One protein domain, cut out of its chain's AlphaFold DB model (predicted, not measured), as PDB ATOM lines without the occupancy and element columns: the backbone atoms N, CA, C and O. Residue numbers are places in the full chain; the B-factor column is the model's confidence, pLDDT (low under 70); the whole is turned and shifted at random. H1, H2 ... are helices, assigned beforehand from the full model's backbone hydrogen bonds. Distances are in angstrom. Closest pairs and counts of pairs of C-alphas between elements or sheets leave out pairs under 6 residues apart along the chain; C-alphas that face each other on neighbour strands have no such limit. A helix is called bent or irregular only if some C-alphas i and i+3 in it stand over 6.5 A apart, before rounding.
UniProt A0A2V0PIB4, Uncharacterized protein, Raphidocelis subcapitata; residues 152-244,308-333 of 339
ATOM      1  N   LEU A 152     129.685 129.737 162.054       74.81
ATOM      2  CA  LEU A 152     129.593 130.815 161.065       74.81
ATOM      3  C   LEU A 152     128.346 131.693 161.262       74.81
ATOM      4  O   LEU A 152     128.454 132.913 161.236       74.81
ATOM      5  N   HIS A 153     127.186 131.096 161.555       78.00
ATOM      6  CA  HIS A 153     125.951 131.843 161.824       78.00
ATOM      7  C   HIS A 153     126.098 132.822 163.001       78.00
ATOM      8  O   HIS A 153     125.714 133.988 162.900       78.00
ATOM      9  N   THR A 154     126.702 132.377 164.106       81.50
ATOM     10  CA  THR A 154     126.947 133.218 165.283       81.50
ATOM     11  C   THR A 154     128.003 134.268 164.984       81.50
ATOM     12  O   THR A 154     127.855 135.410 165.401       81.50
ATOM     13  N   GLN A 155     129.047 133.905 164.234       78.25
ATOM     14  CA  GLN A 155     130.074 134.839 163.791       78.25
ATOM     15  C   GLN A 155     129.444 135.967 162.963       78.25
ATOM     16  O   GLN A 155     129.671 137.129 163.276       78.25
ATOM     17  N   ILE A 156     128.606 135.654 161.969       75.75
ATOM     18  CA  ILE A 156     127.924 136.658 161.136       75.75
ATOM     19  C   ILE A 156     127.088 137.601 162.009       75.75
ATOM     20  O   ILE A 156     127.196 138.816 161.858       75.75
ATOM     21  N   LEU A 157     126.307 137.064 162.953       82.88
ATOM     22  CA  LEU A 157     125.483 137.873 163.853       82.88
ATOM     23  C   LEU A 157     126.327 138.786 164.755       82.88
ATOM     24  O   LEU A 157     126.070 139.984 164.842       82.88
ATOM     25  N   VAL A 158     127.346 138.229 165.413       82.44
ATOM     26  CA  VAL A 158     128.256 138.984 166.285       82.44
ATOM     27  C   VAL A 158     128.952 140.085 165.495       82.44
ATOM     28  O   VAL A 158     129.077 141.205 165.978       82.44
ATOM     29  N   GLN A 159     129.373 139.803 164.266       77.25
ATOM     30  CA  GLN A 159     130.003 140.799 163.412       77.25
ATOM     31  C   GLN A 159     129.033 141.901 162.981       77.25
ATOM     32  O   GLN A 159     129.397 143.070 163.035       77.25
ATOM     33  N   ALA A 160     127.790 141.560 162.631       78.31
ATOM     34  CA  ALA A 160     126.762 142.551 162.324       78.31
ATOM     35  C   ALA A 160     126.504 143.485 163.519       78.31
ATOM     36  O   ALA A 160     126.443 144.703 163.352       78.31
ATOM     37  N   LEU A 161     126.436 142.933 164.736       83.12
ATOM     38  CA  LEU A 161     126.319 143.724 165.963       83.12
ATOM     39  C   LEU A 161     127.530 144.637 166.176       83.12
ATOM     40  O   LEU A 161     127.353 145.801 166.511       83.12
ATOM     41  N   LYS A 162     128.754 144.160 165.930       78.81
ATOM     42  CA  LYS A 162     129.959 145.000 166.030       78.81
ATOM     43  C   LYS A 162     129.959 146.134 165.008       78.81
ATOM     44  O   LYS A 162     130.272 147.264 165.361       78.81
ATOM     45  N   VAL A 163     129.566 145.868 163.764       75.31
ATOM     46  CA  VAL A 163     129.420 146.912 162.735       75.31
ATOM     47  C   VAL A 163     128.387 147.951 163.168       75.31
ATOM     48  O   VAL A 163     128.636 149.143 163.043       75.31
ATOM     49  N   MET A 164     127.257 147.518 163.732       78.94
ATOM     50  CA  MET A 164     126.229 148.422 164.251       78.94
ATOM     51  C   MET A 164     126.745 149.259 165.429       78.94
ATOM     52  O   MET A 164     126.598 150.477 165.423       78.94
ATOM     53  N   MET A 165     127.395 148.632 166.411       77.00
ATOM     54  CA  MET A 165     127.986 149.330 167.558       77.00
ATOM     55  C   MET A 165     129.058 150.329 167.117       77.00
ATOM     56  O   MET A 165     129.096 151.441 167.629       77.00
ATOM     57  N   LEU A 166     129.889 149.975 166.135       73.94
ATOM     58  CA  LEU A 166     130.831 150.911 165.526       73.94
ATOM     59  C   LEU A 166     130.112 152.096 164.898       73.94
ATOM     60  O   LEU A 166     130.502 153.237 165.122       73.94
ATOM     61  N   ALA A 167     129.115 151.815 164.065       72.62
ATOM     62  CA  ALA A 167     128.404 152.838 163.327       72.62
ATOM     63  C   ALA A 167     127.801 153.866 164.295       72.62
ATOM     64  O   ALA A 167     128.010 155.062 164.120       72.62
ATOM     65  N   VAL A 168     127.170 153.382 165.369       74.31
ATOM     66  CA  VAL A 168     126.495 154.205 166.381       74.31
ATOM     67  C   VAL A 168     127.471 154.903 167.338       74.31
ATOM     68  O   VAL A 168     127.305 156.089 167.605       74.31
ATOM     69  N   PHE A 169     128.477 154.200 167.865       70.06
ATOM     70  CA  PHE A 169     129.305 154.697 168.977       70.06
ATOM     71  C   PHE A 169     130.748 155.033 168.587       70.06
ATOM     72  O   PHE A 169     131.395 155.856 169.229       70.06
ATOM     73  N   GLY A 170     131.276 154.401 167.541       64.44
ATOM     74  CA  GLY A 170     132.678 154.520 167.151       64.44
ATOM     75  C   GLY A 170     132.969 155.592 166.114       64.44
ATOM     76  O   GLY A 170     134.056 156.152 166.103       64.44
ATOM     77  N   THR A 171     132.028 155.917 165.236       71.25
ATOM     78  CA  THR A 171     132.300 156.833 164.119       71.25
ATOM     79  C   THR A 171     132.674 158.240 164.595       71.25
ATOM     80  O   THR A 171     133.684 158.777 164.143       71.25
ATOM     81  N   ARG A 172     131.939 158.813 165.556       71.00
ATOM     82  CA  ARG A 172     132.156 160.188 166.044       71.00
ATOM     83  C   ARG A 172     133.538 160.442 166.667       71.00
ATOM     84  O   ARG A 172     134.283 161.242 166.096       71.00
ATOM     85  N   PRO A 173     133.922 159.796 167.788       67.88
ATOM     86  CA  PRO A 173     135.178 160.121 168.466       67.88
ATOM     87  C   PRO A 173     136.400 159.814 167.592       67.88
ATOM     88  O   PRO A 173     137.378 160.559 167.610       67.88
ATOM     89  N   TYR A 174     136.332 158.772 166.755       69.56
ATOM     90  CA  TYR A 174     137.418 158.447 165.833       69.56
ATOM     91  C   TYR A 174     137.536 159.488 164.717       69.56
ATOM     92  O   TYR A 174     138.630 160.000 164.483       69.56
ATOM     93  N   CYS A 175     136.436 159.867 164.055       72.44
ATOM     94  CA  CYS A 175     136.478 160.852 162.965       72.44
ATOM     95  C   CYS A 175     136.929 162.251 163.422       72.44
ATOM     96  O   CYS A 175     137.423 163.028 162.601       72.44
ATOM     97  N   GLN A 176     136.794 162.551 164.719       74.56
ATOM     98  CA  GLN A 176     137.282 163.780 165.351       74.56
ATOM     99  C   GLN A 176     138.738 163.696 165.847       74.56
ATOM    100  O   GLN A 176     139.303 164.720 166.222       74.56
ATOM    101  N   SER A 177     139.370 162.518 165.834       73.31
ATOM    102  CA  SER A 177     140.768 162.373 166.262       73.31
ATOM    103  C   SER A 177     141.721 163.252 165.440       73.31
ATOM    104  O   SER A 177     141.508 163.490 164.244       73.31
ATOM    105  N   LYS A 178     142.819 163.704 166.063       75.56
ATOM    106  CA  LYS A 178     143.840 164.542 165.402       75.56
ATOM    107  C   LYS A 178     144.445 163.879 164.166       75.56
ATOM    108  O   LYS A 178     144.731 164.546 163.178       75.56
ATOM    109  N   LEU A 179     144.616 162.558 164.208       75.25
ATOM    110  CA  LEU A 179     145.151 161.790 163.088       75.25
ATOM    111  C   LEU A 179     144.216 161.857 161.872       75.25
ATOM    112  O   LEU A 179     144.661 162.148 160.765       75.25
ATOM    113  N   LEU A 180     142.919 161.615 162.081       74.94
ATOM    114  CA  LEU A 180     141.934 161.541 160.999       74.94
ATOM    115  C   LEU A 180     141.503 162.911 160.473       74.94
ATOM    116  O   LEU A 180     141.035 162.999 159.342       74.94
ATOM    117  N   SER A 181     141.680 163.967 161.265       80.56
ATOM    118  CA  SER A 181     141.425 165.355 160.866       80.56
ATOM    119  C   SER A 181     142.622 166.045 160.198       80.56
ATOM    120  O   SER A 181     142.483 167.179 159.747       80.56
ATOM    121  N   SER A 182     143.776 165.375 160.093       81.31
ATOM    122  CA  SER A 182     144.956 165.927 159.417       81.31
ATOM    123  C   SER A 182     144.710 166.162 157.914       81.31
ATOM    124  O   SER A 182     144.019 165.361 157.270       81.31
ATOM    125  N   PRO A 183     145.274 167.234 157.322       83.81
ATOM    126  CA  PRO A 183     145.051 167.569 155.915       83.81
ATOM    127  C   PRO A 183     145.542 166.465 154.968       83.81
ATOM    128  O   PRO A 183     144.918 166.214 153.938       83.81
ATOM    129  N   GLU A 184     146.607 165.746 155.336       83.12
ATOM    130  CA  GLU A 184     147.116 164.612 154.566       83.12
ATOM    131  C   GLU A 184     146.094 163.473 154.493       83.12
ATOM    132  O   GLU A 184     145.904 162.875 153.434       83.12
ATOM    133  N   MET A 185     145.415 163.172 155.603       82.31
ATOM    134  CA  MET A 185     144.397 162.121 155.630       82.31
ATOM    135  C   MET A 185     143.142 162.531 154.859       82.31
ATOM    136  O   MET A 185     142.577 161.697 154.154       82.31
ATOM    137  N   VAL A 186     142.743 163.806 154.918       86.06
ATOM    138  CA  VAL A 186     141.619 164.330 154.120       86.06
ATOM    139  C   VAL A 186     141.872 164.140 152.618       86.06
ATOM    140  O   VAL A 186     141.000 163.628 151.913       86.06
ATOM    141  N   ASP A 187     143.079 164.457 152.136       87.00
ATOM    142  CA  ASP A 187     143.467 164.238 150.735       87.00
ATOM    143  C   ASP A 187     143.471 162.743 150.360       87.00
ATOM    144  O   ASP A 187     142.959 162.345 149.311       87.00
ATOM    145  N   ILE A 188     143.968 161.873 151.248       87.12
ATOM    146  CA  ILE A 188     143.928 160.415 151.042       87.12
ATOM    147  C   ILE A 188     142.484 159.913 150.934       87.12
ATOM    148  O   ILE A 188     142.182 159.123 150.038       87.12
ATOM    149  N   PHE A 189     141.575 160.372 151.795       89.44
ATOM    150  CA  PHE A 189     140.171 159.964 151.735       89.44
ATOM    151  C   PHE A 189     139.499 160.423 150.444       89.44
ATOM    152  O   PHE A 189     138.808 159.627 149.806       89.44
ATOM    153  N   ALA A 190     139.763 161.653 149.999       88.44
ATOM    154  CA  ALA A 190     139.272 162.143 148.714       88.44
ATOM    155  C   ALA A 190     139.770 161.279 147.540       88.44
ATOM    156  O   ALA A 190     138.989 160.918 146.652       88.44
ATOM    157  N   LYS A 191     141.047 160.874 147.563       89.62
ATOM    158  CA  LYS A 191     141.639 159.974 146.562       89.62
ATOM    159  C   LYS A 191     141.017 158.579 146.589       89.62
ATOM    160  O   LYS A 191     140.707 158.050 145.526       89.62
ATOM    161  N   ILE A 192     140.790 158.002 147.772       90.19
ATOM    162  CA  ILE A 192     140.128 156.694 147.926       90.19
ATOM    163  C   ILE A 192     138.711 156.740 147.345       90.19
ATOM    164  O   ILE A 192     138.364 155.887 146.532       90.19
ATOM    165  N   HIS A 193     137.913 157.753 147.699       91.75
ATOM    166  CA  HIS A 193     136.561 157.911 147.156       91.75
ATOM    167  C   HIS A 193     136.568 158.098 145.639       91.75
ATOM    168  O   HIS A 193     135.766 157.473 144.951       91.75
ATOM    169  N   SER A 194     137.494 158.900 145.109       89.94
ATOM    170  CA  SER A 194     137.630 159.108 143.663       89.94
ATOM    171  C   SER A 194     138.011 157.815 142.937       89.94
ATOM    172  O   SER A 194     137.429 157.488 141.906       89.94
ATOM    173  N   ALA A 195     138.947 157.038 143.490       89.94
ATOM    174  CA  ALA A 195     139.362 155.763 142.917       89.94
ATOM    175  C   ALA A 195     138.219 154.736 142.918       89.94
ATOM    176  O   ALA A 195     137.972 154.096 141.893       89.94
ATOM    177  N   LEU A 196     137.494 154.602 144.034       89.94
ATOM    178  CA  LEU A 196     136.338 153.705 144.151       89.94
ATOM    179  C   LEU A 196     135.194 154.132 143.226       89.94
ATOM    180  O   LEU A 196     134.623 153.290 142.542       89.94
ATOM    181  N   ALA A 197     134.940 155.433 143.099       88.12
ATOM    182  CA  ALA A 197     133.958 155.975 142.169       88.12
ATOM    183  C   ALA A 197     134.282 155.633 140.709       88.12
ATOM    184  O   ALA A 197     133.439 155.072 140.013       88.12
ATOM    185  N   VAL A 198     135.510 155.907 140.253       89.56
ATOM    186  CA  VAL A 198     135.955 155.631 138.872       89.56
ATOM    187  C   VAL A 198     135.803 154.154 138.522       89.56
ATOM    188  O   VAL A 198     135.353 153.785 137.440       89.56
ATOM    189  N   THR A 199     136.164 153.292 139.457       87.75
ATOM    190  CA  THR A 199     136.143 151.841 139.268       87.75
ATOM    191  C   THR A 199     134.774 151.205 139.517       87.75
ATOM    192  O   THR A 199     134.550 150.072 139.088       87.75
ATOM    193  N   GLY A 200     133.870 151.914 140.195       82.75
ATOM    194  CA  GLY A 200     132.477 151.539 140.421       82.75
ATOM    195  C   GLY A 200     131.531 152.001 139.308       82.75
ATOM    196  O   GLY A 200     130.467 151.407 139.151       82.75
ATOM    197  N   MET A 201     131.922 152.985 138.484       84.44
ATOM    198  CA  MET A 201     131.131 153.470 137.337       84.44
ATOM    199  C   MET A 201     130.572 152.348 136.439       84.44
ATOM    200  O   MET A 201     129.390 152.409 136.101       84.44
ATOM    201  N   PRO A 202     131.334 151.290 136.086       84.62
ATOM    202  CA  PRO A 202     130.803 150.192 135.274       84.62
ATOM    203  C   PRO A 202     129.680 149.396 135.955       84.62
ATOM    204  O   PRO A 202     128.888 148.750 135.275       84.62
ATOM    205  N   LEU A 203     129.623 149.409 137.291       79.88
ATOM    206  CA  LEU A 203     128.659 148.648 138.089       79.88
ATOM    207  C   LEU A 203     127.370 149.434 138.362       79.88
ATOM    208  O   LEU A 203     126.342 148.830 138.657       79.88
ATOM    209  N   MET A 204     127.415 150.766 138.266       74.88
ATOM    210  CA  MET A 204     126.285 151.659 138.543       74.88
ATOM    211  C   MET A 204     126.125 152.716 137.436       74.88
ATOM    212  O   MET A 204     126.240 153.909 137.705       74.88
ATOM    213  N   PRO A 205     125.829 152.316 136.185       72.69
ATOM    214  CA  PRO A 205     125.783 153.245 135.051       72.69
ATOM    215  C   PRO A 205     124.663 154.294 135.154       72.69
ATOM    216  O   PRO A 205     124.715 155.316 134.477       72.69
ATOM    217  N   LEU A 206     123.647 154.040 135.983       75.88
ATOM    218  CA  LEU A 206     122.474 154.903 136.147       75.88
ATOM    219  C   LEU A 206     122.620 155.928 137.277       75.88
ATOM    220  O   LEU A 206     121.810 156.848 137.364       75.88
ATOM    221  N   THR A 207     123.634 155.787 138.131       73.56
ATOM    222  CA  THR A 207     123.828 156.667 139.284       73.56
ATOM    223  C   THR A 207     125.081 157.501 139.043       73.56
ATOM    224  O   THR A 207     126.172 156.932 138.963       73.56
ATOM    225  N   PRO A 208     124.978 158.834 138.905       73.44
ATOM    226  CA  PRO A 208     126.161 159.660 138.735       73.44
ATOM    227  C   PRO A 208     127.066 159.475 139.955       73.44
ATOM    228  O   PRO A 208     126.629 159.617 141.091       73.44
ATOM    229  N   ALA A 209     128.339 159.148 139.739       68.06
ATOM    230  CA  ALA A 209     129.260 158.838 140.836       68.06
ATOM    231  C   ALA A 209     129.387 159.986 141.862       68.06
ATOM    232  O   ALA A 209     129.656 159.750 143.038       68.06
ATOM    233  N   SER A 210     129.125 161.224 141.429       72.44
ATOM    234  CA  SER A 210     129.065 162.411 142.281       72.44
ATOM    235  C   SER A 210     127.920 162.402 143.298       72.44
ATOM    236  O   SER A 210     128.047 163.082 144.308       72.44
ATOM    237  N   SER A 211     126.834 161.650 143.077       77.38
ATOM    238  CA  SER A 211     125.715 161.574 144.027       77.38
ATOM    239  C   SER A 211     125.943 160.565 145.152       77.38
ATOM    240  O   SER A 211     125.202 160.570 146.127       77.38
ATOM    241  N   ILE A 212     126.926 159.669 145.005       80.56
ATOM    242  CA  ILE A 212     127.246 158.649 146.014       80.56
ATOM    243  C   ILE A 212     128.308 159.175 146.983       80.56
ATOM    244  O   ILE A 212     128.271 158.851 148.165       80.56
ATOM    245  N   ILE A 213     129.261 159.985 146.513       87.12
ATOM    246  CA  ILE A 213     130.342 160.498 147.362       87.12
ATOM    247  C   ILE A 213     129.779 161.561 148.324       87.12
ATOM    248  O   ILE A 213     129.253 162.568 147.851       87.12
ATOM    249  N   PRO A 214     129.934 161.400 149.653       85.94
ATOM    250  CA  PRO A 214     129.525 162.425 150.607       85.94
ATOM    251  C   PRO A 214     130.259 163.746 150.353       85.94
ATOM    252  O   PRO A 214     131.457 163.749 150.057       85.94
ATOM    253  N   HIS A 215     129.560 164.874 150.475       86.38
ATOM    254  CA  HIS A 215     130.150 166.189 150.212       86.38
ATOM    255  C   HIS A 215     131.009 166.690 151.376       86.38
ATOM    256  O   HIS A 215     132.075 167.269 151.145       86.38
ATOM    257  N   ASP A 216     130.586 166.423 152.607       88.62
ATOM    258  CA  ASP A 216     131.255 166.860 153.824       88.62
ATOM    259  C   ASP A 216     132.446 165.962 154.184       88.62
ATOM    260  O   ASP A 216     132.425 164.734 154.049       88.62
ATOM    261  N   ASP A 217     133.519 166.583 154.674       86.25
ATOM    262  CA  ASP A 217     134.751 165.858 154.980       86.25
ATOM    263  C   ASP A 217     134.585 164.892 156.152       86.25
ATOM    264  O   ASP A 217     135.321 163.910 156.244       86.25
ATOM    265  N   PHE A 218     133.636 165.146 157.055       86.31
ATOM    266  CA  PHE A 218     133.320 164.226 158.144       86.31
ATOM    267  C   PHE A 218     132.714 162.921 157.612       86.31
ATOM    268  O   PHE A 218     133.219 161.846 157.924       86.31
ATOM    269  N   SER A 219     131.699 162.986 156.753       87.75
ATOM    270  CA  SER A 219     131.049 161.795 156.200       87.75
ATOM    271  C   SER A 219     131.962 161.032 155.247       87.75
ATOM    272  O   SER A 219     131.901 159.806 155.218       87.75
ATOM    273  N   LYS A 220     132.877 161.699 154.526       88.25
ATOM    274  CA  LYS A 220     133.943 160.999 153.777       88.25
ATOM    275  C   LYS A 220     134.824 160.171 154.717       88.25
ATOM    276  O   LYS A 220     135.039 158.982 154.490       88.25
ATOM    277  N   ARG A 221     135.288 160.778 155.818       87.38
ATOM    278  CA  ARG A 221     136.073 160.089 156.858       87.38
ATOM    279  C   ARG A 221     135.305 158.904 157.441       87.38
ATOM    280  O   ARG A 221     135.837 157.795 157.489       87.38
ATOM    281  N   ALA A 222     134.048 159.123 157.817       85.62
ATOM    282  CA  ALA A 222     133.182 158.092 158.374       85.62
ATOM    283  C   ALA A 222     132.946 156.947 157.379       85.62
ATOM    284  O   ALA A 222     133.068 155.786 157.758       85.62
ATOM    285  N   ALA A 223     132.691 157.243 156.103       88.19
ATOM    286  CA  ALA A 223     132.481 156.234 155.069       88.19
ATOM    287  C   ALA A 223     133.724 155.355 154.854       88.19
ATOM    288  O   ALA A 223     133.599 154.131 154.807       88.19
ATOM    289  N   VAL A 224     134.924 155.946 154.774       86.44
ATOM    290  CA  VAL A 224     136.174 155.172 154.641       86.44
ATOM    291  C   VAL A 224     136.440 154.333 155.887       86.44
ATOM    292  O   VAL A 224     136.855 153.176 155.769       86.44
ATOM    293  N   LEU A 225     136.190 154.884 157.076       82.50
ATOM    294  CA  LEU A 225     136.345 154.156 158.331       82.50
ATOM    295  C   LEU A 225     135.390 152.953 158.377       82.50
ATOM    296  O   LEU A 225     135.840 151.826 158.570       82.50
ATOM    297  N   LEU A 226     134.099 153.165 158.106       83.69
ATOM    298  CA  LEU A 226     133.083 152.109 158.047       83.69
ATOM    299  C   LEU A 226     133.448 151.030 157.023       83.69
ATOM    300  O   LEU A 226     133.388 149.843 157.343       83.69
ATOM    301  N   LEU A 227     133.889 151.425 155.826       86.69
ATOM    302  CA  LEU A 227     134.311 150.491 154.783       86.69
ATOM    303  C   LEU A 227     135.514 149.656 155.232       86.69
ATOM    304  O   LEU A 227     135.508 148.433 155.101       86.69
ATOM    305  N   SER A 228     136.533 150.304 155.794       81.12
ATOM    306  CA  SER A 228     137.740 149.630 156.281       81.12
ATOM    307  C   SER A 228     137.395 148.608 157.364       81.12
ATOM    308  O   SER A 228     137.929 147.500 157.374       81.12
ATOM    309  N   TRP A 229     136.459 148.944 158.251       76.75
ATOM    310  CA  TRP A 229     136.029 148.056 159.326       76.75
ATOM    311  C   TRP A 229     135.125 146.933 158.827       76.75
ATOM    312  O   TRP A 229     135.259 145.809 159.300       76.75
ATOM    313  N   LEU A 230     134.255 147.175 157.845       78.69
ATOM    314  CA  LEU A 230     133.498 146.107 157.190       78.69
ATOM    315  C   LEU A 230     134.433 145.108 156.510       78.69
ATOM    316  O   LEU A 230     134.267 143.900 156.667       78.69
ATOM    317  N   ILE A 231     135.455 145.590 155.803       78.44
ATOM    318  CA  ILE A 231     136.412 144.715 155.124       78.44
ATOM    319  C   ILE A 231     137.229 143.913 156.147       78.44
ATOM    320  O   ILE A 231     137.297 142.688 156.063       78.44
ATOM    321  N   LEU A 232     137.836 144.579 157.130       71.56
ATOM    322  CA  LEU A 232     138.757 143.939 158.076       71.56
ATOM    323  C   LEU A 232     138.043 143.152 159.180       71.56
ATOM    324  O   LEU A 232     138.543 142.122 159.625       71.56
ATOM    325  N   GLY A 233     136.902 143.650 159.646       64.56
ATOM    326  CA  GLY A 233     136.142 143.087 160.757       64.56
ATOM    327  C   GLY A 233     135.165 142.008 160.315       64.56
ATOM    328  O   GLY A 233     135.082 140.968 160.966       64.56
ATOM    329  N   TRP A 234     134.461 142.209 159.200       71.94
ATOM    330  CA  TRP A 234     133.441 141.268 158.738       71.94
ATOM    331  C   TRP A 234     133.951 140.371 157.618       71.94
ATOM    332  O   TRP A 234     133.914 139.147 157.736       71.94
ATOM    333  N   LEU A 235     134.467 140.975 156.553       70.06
ATOM    334  CA  LEU A 235     134.685 140.272 155.304       70.06
ATOM    335  C   LEU A 235     135.891 139.328 155.371       70.06
ATOM    336  O   LEU A 235     135.730 138.136 155.145       70.06
ATOM    337  N   VAL A 236     137.073 139.810 155.767       69.75
ATOM    338  CA  VAL A 236     138.280 138.970 155.882       69.75
ATOM    339  C   VAL A 236     138.082 137.792 156.851       69.75
ATOM    340  O   VAL A 236     138.371 136.658 156.461       69.75
ATOM    341  N   PRO A 237     137.553 137.978 158.080       64.12
ATOM    342  CA  PRO A 237     137.353 136.861 158.997       64.12
ATOM    343  C   PRO A 237     136.294 135.874 158.512       64.12
ATOM    344  O   PRO A 237     136.471 134.677 158.712       64.12
ATOM    345  N   ALA A 238     135.216 136.343 157.872       66.19
ATOM    346  CA  ALA A 238     134.201 135.447 157.329       66.19
ATOM    347  C   ALA A 238     134.804 134.489 156.293       66.19
ATOM    348  O   ALA A 238     134.502 133.305 156.334       66.19
ATOM    349  N   LEU A 239     135.720 134.965 155.443       65.19
ATOM    350  CA  LEU A 239     136.416 134.116 154.472       65.19
ATOM    351  C   LEU A 239     137.384 133.125 155.094       65.19
ATOM    352  O   LEU A 239     137.408 131.971 154.687       65.19
ATOM    353  N   LEU A 240     138.197 133.577 156.053       64.94
ATOM    354  CA  LEU A 240     139.173 132.713 156.725       64.94
ATOM    355  C   LEU A 240     138.487 131.577 157.496       64.94
ATOM    356  O   LEU A 240     139.117 130.568 157.803       64.94
ATOM    357  N   LEU A 241     137.208 131.761 157.826       62.06
ATOM    358  CA  LEU A 241     136.375 130.799 158.536       62.06
ATOM    359  C   LEU A 241     135.459 129.987 157.614       62.06
ATOM    360  O   LEU A 241     134.805 129.068 158.112       62.06
ATOM    361  N   LEU A 242     135.411 130.276 156.306       60.94
ATOM    362  CA  LEU A 242     134.702 129.410 155.367       60.94
ATOM    363  C   LEU A 242     135.386 128.036 155.383       60.94
ATOM    364  O   LEU A 242     136.603 127.943 155.198       60.94
ATOM    365  N   PRO A 243     134.643 126.951 155.642       53.44
ATOM    366  CA  PRO A 243     135.234 125.635 155.759       53.44
ATOM    367  C   PRO A 243     135.754 125.161 154.396       53.44
ATOM    368  O   PRO A 243     135.016 124.605 153.591       53.44
ATOM    369  N   GLU A 244     137.069 125.242 154.177       49.75
ATOM    370  CA  GLU A 244     137.744 124.471 153.114       49.75
ATOM    371  C   GLU A 244     137.552 122.941 153.302       49.75
ATOM    372  O   GLU A 244     137.800 122.136 152.402       49.75
ATOM    373  N   LEU A 308     140.817 135.683 138.356       73.88
ATOM    374  CA  LEU A 308     140.239 136.937 137.866       73.88
ATOM    375  C   LEU A 308     138.738 137.024 138.167       73.88
ATOM    376  O   LEU A 308     138.258 138.080 138.562       73.88
ATOM    377  N   MET A 309     137.999 135.918 138.042       74.50
ATOM    378  CA  MET A 309     136.575 135.889 138.405       74.50
ATOM    379  C   MET A 309     136.386 136.097 139.912       74.50
ATOM    380  O   MET A 309     135.511 136.850 140.330       74.50
ATOM    381  N   VAL A 310     137.236 135.469 140.728       71.56
ATOM    382  CA  VAL A 310     137.259 135.683 142.179       71.56
ATOM    383  C   VAL A 310     137.587 137.147 142.480       71.56
ATOM    384  O   VAL A 310     136.809 137.801 143.170       71.56
ATOM    385  N   ALA A 311     138.652 137.705 141.897       76.62
ATOM    386  CA  ALA A 311     139.029 139.110 142.069       76.62
ATOM    387  C   ALA A 311     137.919 140.087 141.643       76.62
ATOM    388  O   ALA A 311     137.676 141.079 142.325       76.62
ATOM    389  N   LEU A 312     137.198 139.791 140.559       81.12
ATOM    390  CA  LEU A 312     136.071 140.603 140.106       81.12
ATOM    391  C   LEU A 312     134.899 140.549 141.091       81.12
ATOM    392  O   LEU A 312     134.321 141.582 141.412       81.12
ATOM    393  N   ARG A 313     134.557 139.365 141.610       79.12
ATOM    394  CA  ARG A 313     133.510 139.220 142.635       79.12
ATOM    395  C   ARG A 313     133.876 139.959 143.923       79.12
ATOM    396  O   ARG A 313     133.028 140.639 144.495       79.12
ATOM    397  N   TRP A 314     135.143 139.872 144.325       81.25
ATOM    398  CA  TRP A 314     135.718 140.656 145.419       81.25
ATOM    399  C   TRP A 314     135.530 142.142 145.209       81.25
ATOM    400  O   TRP A 314     135.053 142.851 146.093       81.25
ATOM    401  N   TRP A 315     135.879 142.593 144.013       85.06
ATOM    402  CA  TRP A 315     135.773 143.984 143.650       85.06
ATOM    403  C   TRP A 315     134.336 144.485 143.714       85.06
ATOM    404  O   TRP A 315     134.068 145.498 144.353       85.06
ATOM    405  N   ILE A 316     133.397 143.736 143.133       85.75
ATOM    406  CA  ILE A 316     131.969 144.060 143.175       85.75
ATOM    407  C   ILE A 316     131.491 144.167 144.625       85.75
ATOM    408  O   ILE A 316     130.820 145.134 144.974       85.75
ATOM    409  N   LEU A 317     131.866 143.223 145.489       85.06
ATOM    410  CA  LEU A 317     131.460 143.250 146.891       85.06
ATOM    411  C   LEU A 317     132.004 144.481 147.628       85.06
ATOM    412  O   LEU A 317     131.253 145.138 148.345       85.06
ATOM    413  N   VAL A 318     133.276 144.831 147.419       87.56
ATOM    414  CA  VAL A 318     133.875 146.049 147.988       87.56
ATOM    415  C   VAL A 318     133.121 147.297 147.528       87.56
ATOM    416  O   VAL A 318     132.844 148.166 148.349       87.56
ATOM    417  N   GLN A 319     132.729 147.365 146.254       88.88
ATOM    418  CA  GLN A 319     131.981 148.496 145.701       88.88
ATOM    419  C   GLN A 319     130.566 148.614 146.281       88.88
ATOM    420  O   GLN A 319     130.124 149.708 146.625       88.88
ATOM    421  N   VAL A 320     129.871 147.486 146.451       87.81
ATOM    422  CA  VAL A 320     128.547 147.443 147.093       87.81
ATOM    423  C   VAL A 320     128.634 147.911 148.547       87.81
ATOM    424  O   VAL A 320     127.833 148.743 148.977       87.81
ATOM    425  N   LEU A 321     129.622 147.416 149.301       88.56
ATOM    426  CA  LEU A 321     129.840 147.821 150.691       88.56
ATOM    427  C   LEU A 321     130.224 149.298 150.793       88.56
ATOM    428  O   LEU A 321     129.700 150.002 151.650       88.56
ATOM    429  N   TRP A 322     131.088 149.782 149.901       92.56
ATOM    430  CA  TRP A 322     131.465 151.191 149.832       92.56
ATOM    431  C   TRP A 322     130.254 152.092 149.595       92.56
ATOM    432  O   TRP A 322     130.054 153.038 150.354       92.56
ATOM    433  N   GLY A 323     129.409 151.767 148.611       87.81
ATOM    434  CA  GLY A 323     128.178 152.509 148.348       87.81
ATOM    435  C   GLY A 323     127.258 152.551 149.572       87.81
ATOM    436  O   GLY A 323     126.781 153.620 149.949       87.81
ATOM    437  N   ALA A 324     127.076 151.416 150.257       87.81
ATOM    438  CA  ALA A 324     126.301 151.359 151.496       87.81
ATOM    439  C   ALA A 324     126.908 152.230 152.614       87.81
ATOM    440  O   ALA A 324     126.176 152.944 153.298       87.81
ATOM    441  N   CYS A 325     128.236 152.230 152.778       89.19
ATOM    442  CA  CYS A 325     128.927 153.097 153.736       89.19
ATOM    443  C   CYS A 325     128.754 154.579 153.415       89.19
ATOM    444  O   CYS A 325     128.532 155.370 154.325       89.19
ATOM    445  N   CYS A 326     128.844 154.955 152.140       88.94
ATOM    446  CA  CYS A 326     128.638 156.327 151.693       88.94
ATOM    447  C   CYS A 326     127.215 156.822 151.971       88.94
ATOM    448  O   CYS A 326     127.052 157.949 152.424       88.94
ATOM    449  N   VAL A 327     126.203 155.974 151.766       88.25
ATOM    450  CA  VAL A 327     124.799 156.300 152.076       88.25
ATOM    451  C   VAL A 327     124.555 156.373 153.585       88.25
ATOM    452  O   VAL A 327     123.785 157.212 154.042       88.25
ATOM    453  N   ALA A 328     125.206 155.512 154.370       86.38
ATOM    454  CA  ALA A 328     125.038 155.487 155.820       86.38
ATOM    455  C   ALA A 328     125.801 156.613 156.537       86.38
ATOM    456  O   ALA A 328     125.345 157.080 157.574       86.38
ATOM    457  N   ALA A 329     126.951 157.053 156.014       86.06
ATOM    458  CA  ALA A 329     127.842 157.995 156.691       86.06
ATOM    459  C   ALA A 329     127.175 159.315 157.151       86.06
ATOM    460  O   ALA A 329     127.407 159.700 158.299       86.06
ATOM    461  N   PRO A 330     126.307 159.969 156.348       85.06
ATOM    462  CA  PRO A 330     125.605 161.184 156.764       85.06
ATOM    463  C   PRO A 330     124.666 160.994 157.961       85.06
ATOM    464  O   PRO A 330     124.403 161.943 158.688       85.06
ATOM    465  N   LEU A 331     124.183 159.775 158.228       83.12
ATOM    466  CA  LEU A 331     123.312 159.508 159.383       83.12
ATOM    467  C   LEU A 331     124.038 159.698 160.726       83.12
ATOM    468  O   LEU A 331     123.394 159.777 161.769       83.12
ATOM    469  N   PHE A 332     125.372 159.773 160.709       77.81
ATOM    470  CA  PHE A 332     126.204 159.935 161.903       77.81
ATOM    471  C   PHE A 332     126.695 161.376 162.111       77.81
ATOM    472  O   PHE A 332     127.341 161.655 163.125       77.81
ATOM    473  N   SER A 333     126.409 162.299 161.182       70.81
ATOM    474  CA  SER A 333     126.827 163.705 161.281       70.81
ATOM    475  C   SER A 333     125.801 164.598 161.994       70.81
ATOM    476  O   SER A 333     126.189 165.580 162.620       70.81
TER     477      SER A 333
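Overview. This is residues 152 to 244 and 308 to 333 of the 339 residues of an uncharacterized protein of Raphidocelis subcapitata (UniProt A0A2V0PIB4). H3 runs through the middle of a small group of helices, with H1 beside it on one side and H4 crossing it on the other. H2 packs with residues 186 to 193 on the first part of H3 and with 196 to 203 on H4, whose residues 308 to 313 stick out. The printed part has 119 residues with four named helices, H1, H2, H3 and H4 in chain order, and no named strand: all helix. It is compact, with a radius of gyration of the C-alphas of 14.9 A and spans of 43 by 34 by 23 A.

Along the chain. Find C-alpha 152 at (129.593, 130.815, 161.065); from there H1, residues 152 to 175, runs 30.9 A, with a kink of 48 degrees near residue 169. H2, residues 183 to 203, covers 30.7 A, and H3, residues 217 to 240, 33.5 A. H4, residues 308 to 332, covers 36.1 A, kinks by 27 degrees near residue 326 and ends at C-alpha 332, (126.204, 159.935, 161.903). The four are only just irregular: C-alphas 169 and 172 are 6.8 A apart, 199 and 202 6.9 A, 233 and 236 6.7 A, 327 and 330 6.8 A.

Arrangement. Start at H3, a hub with H4. H1 touches it, closest at C-alphas 159 and 234, 5.8 A, at a shallow tilt of 22 degrees, opposite ways. H4 touches H3 at C-alphas 325 and 223, 4.9 A, at a steep tilt of 43 degrees. H2 touches H3 at C-alphas 189 and 221, 6.6 A, and H4 at 200 and 319, 6.1 A. H4 touches H1 with residue 332 alone, 7.2 A from C-alpha 171; H1 and H2 are apart. O i to N i+4 pairs are within hydrogen-bond range in 16 of 20 for H1, 15 of 17 for H2, 18 of 20 for H3 and 18 of 21 for H4.

Size, cuts and confidence. The farthest C-alphas, 183 and 244, are 43.8 A apart. Residues 245 to 307 are cut out, with 19.9 A across the cut. The link of residues 204 to 216 is long. Look for pLDDT under 70 at residues 170, 173 to 174, 209, 233 and 236 to 244 of this model.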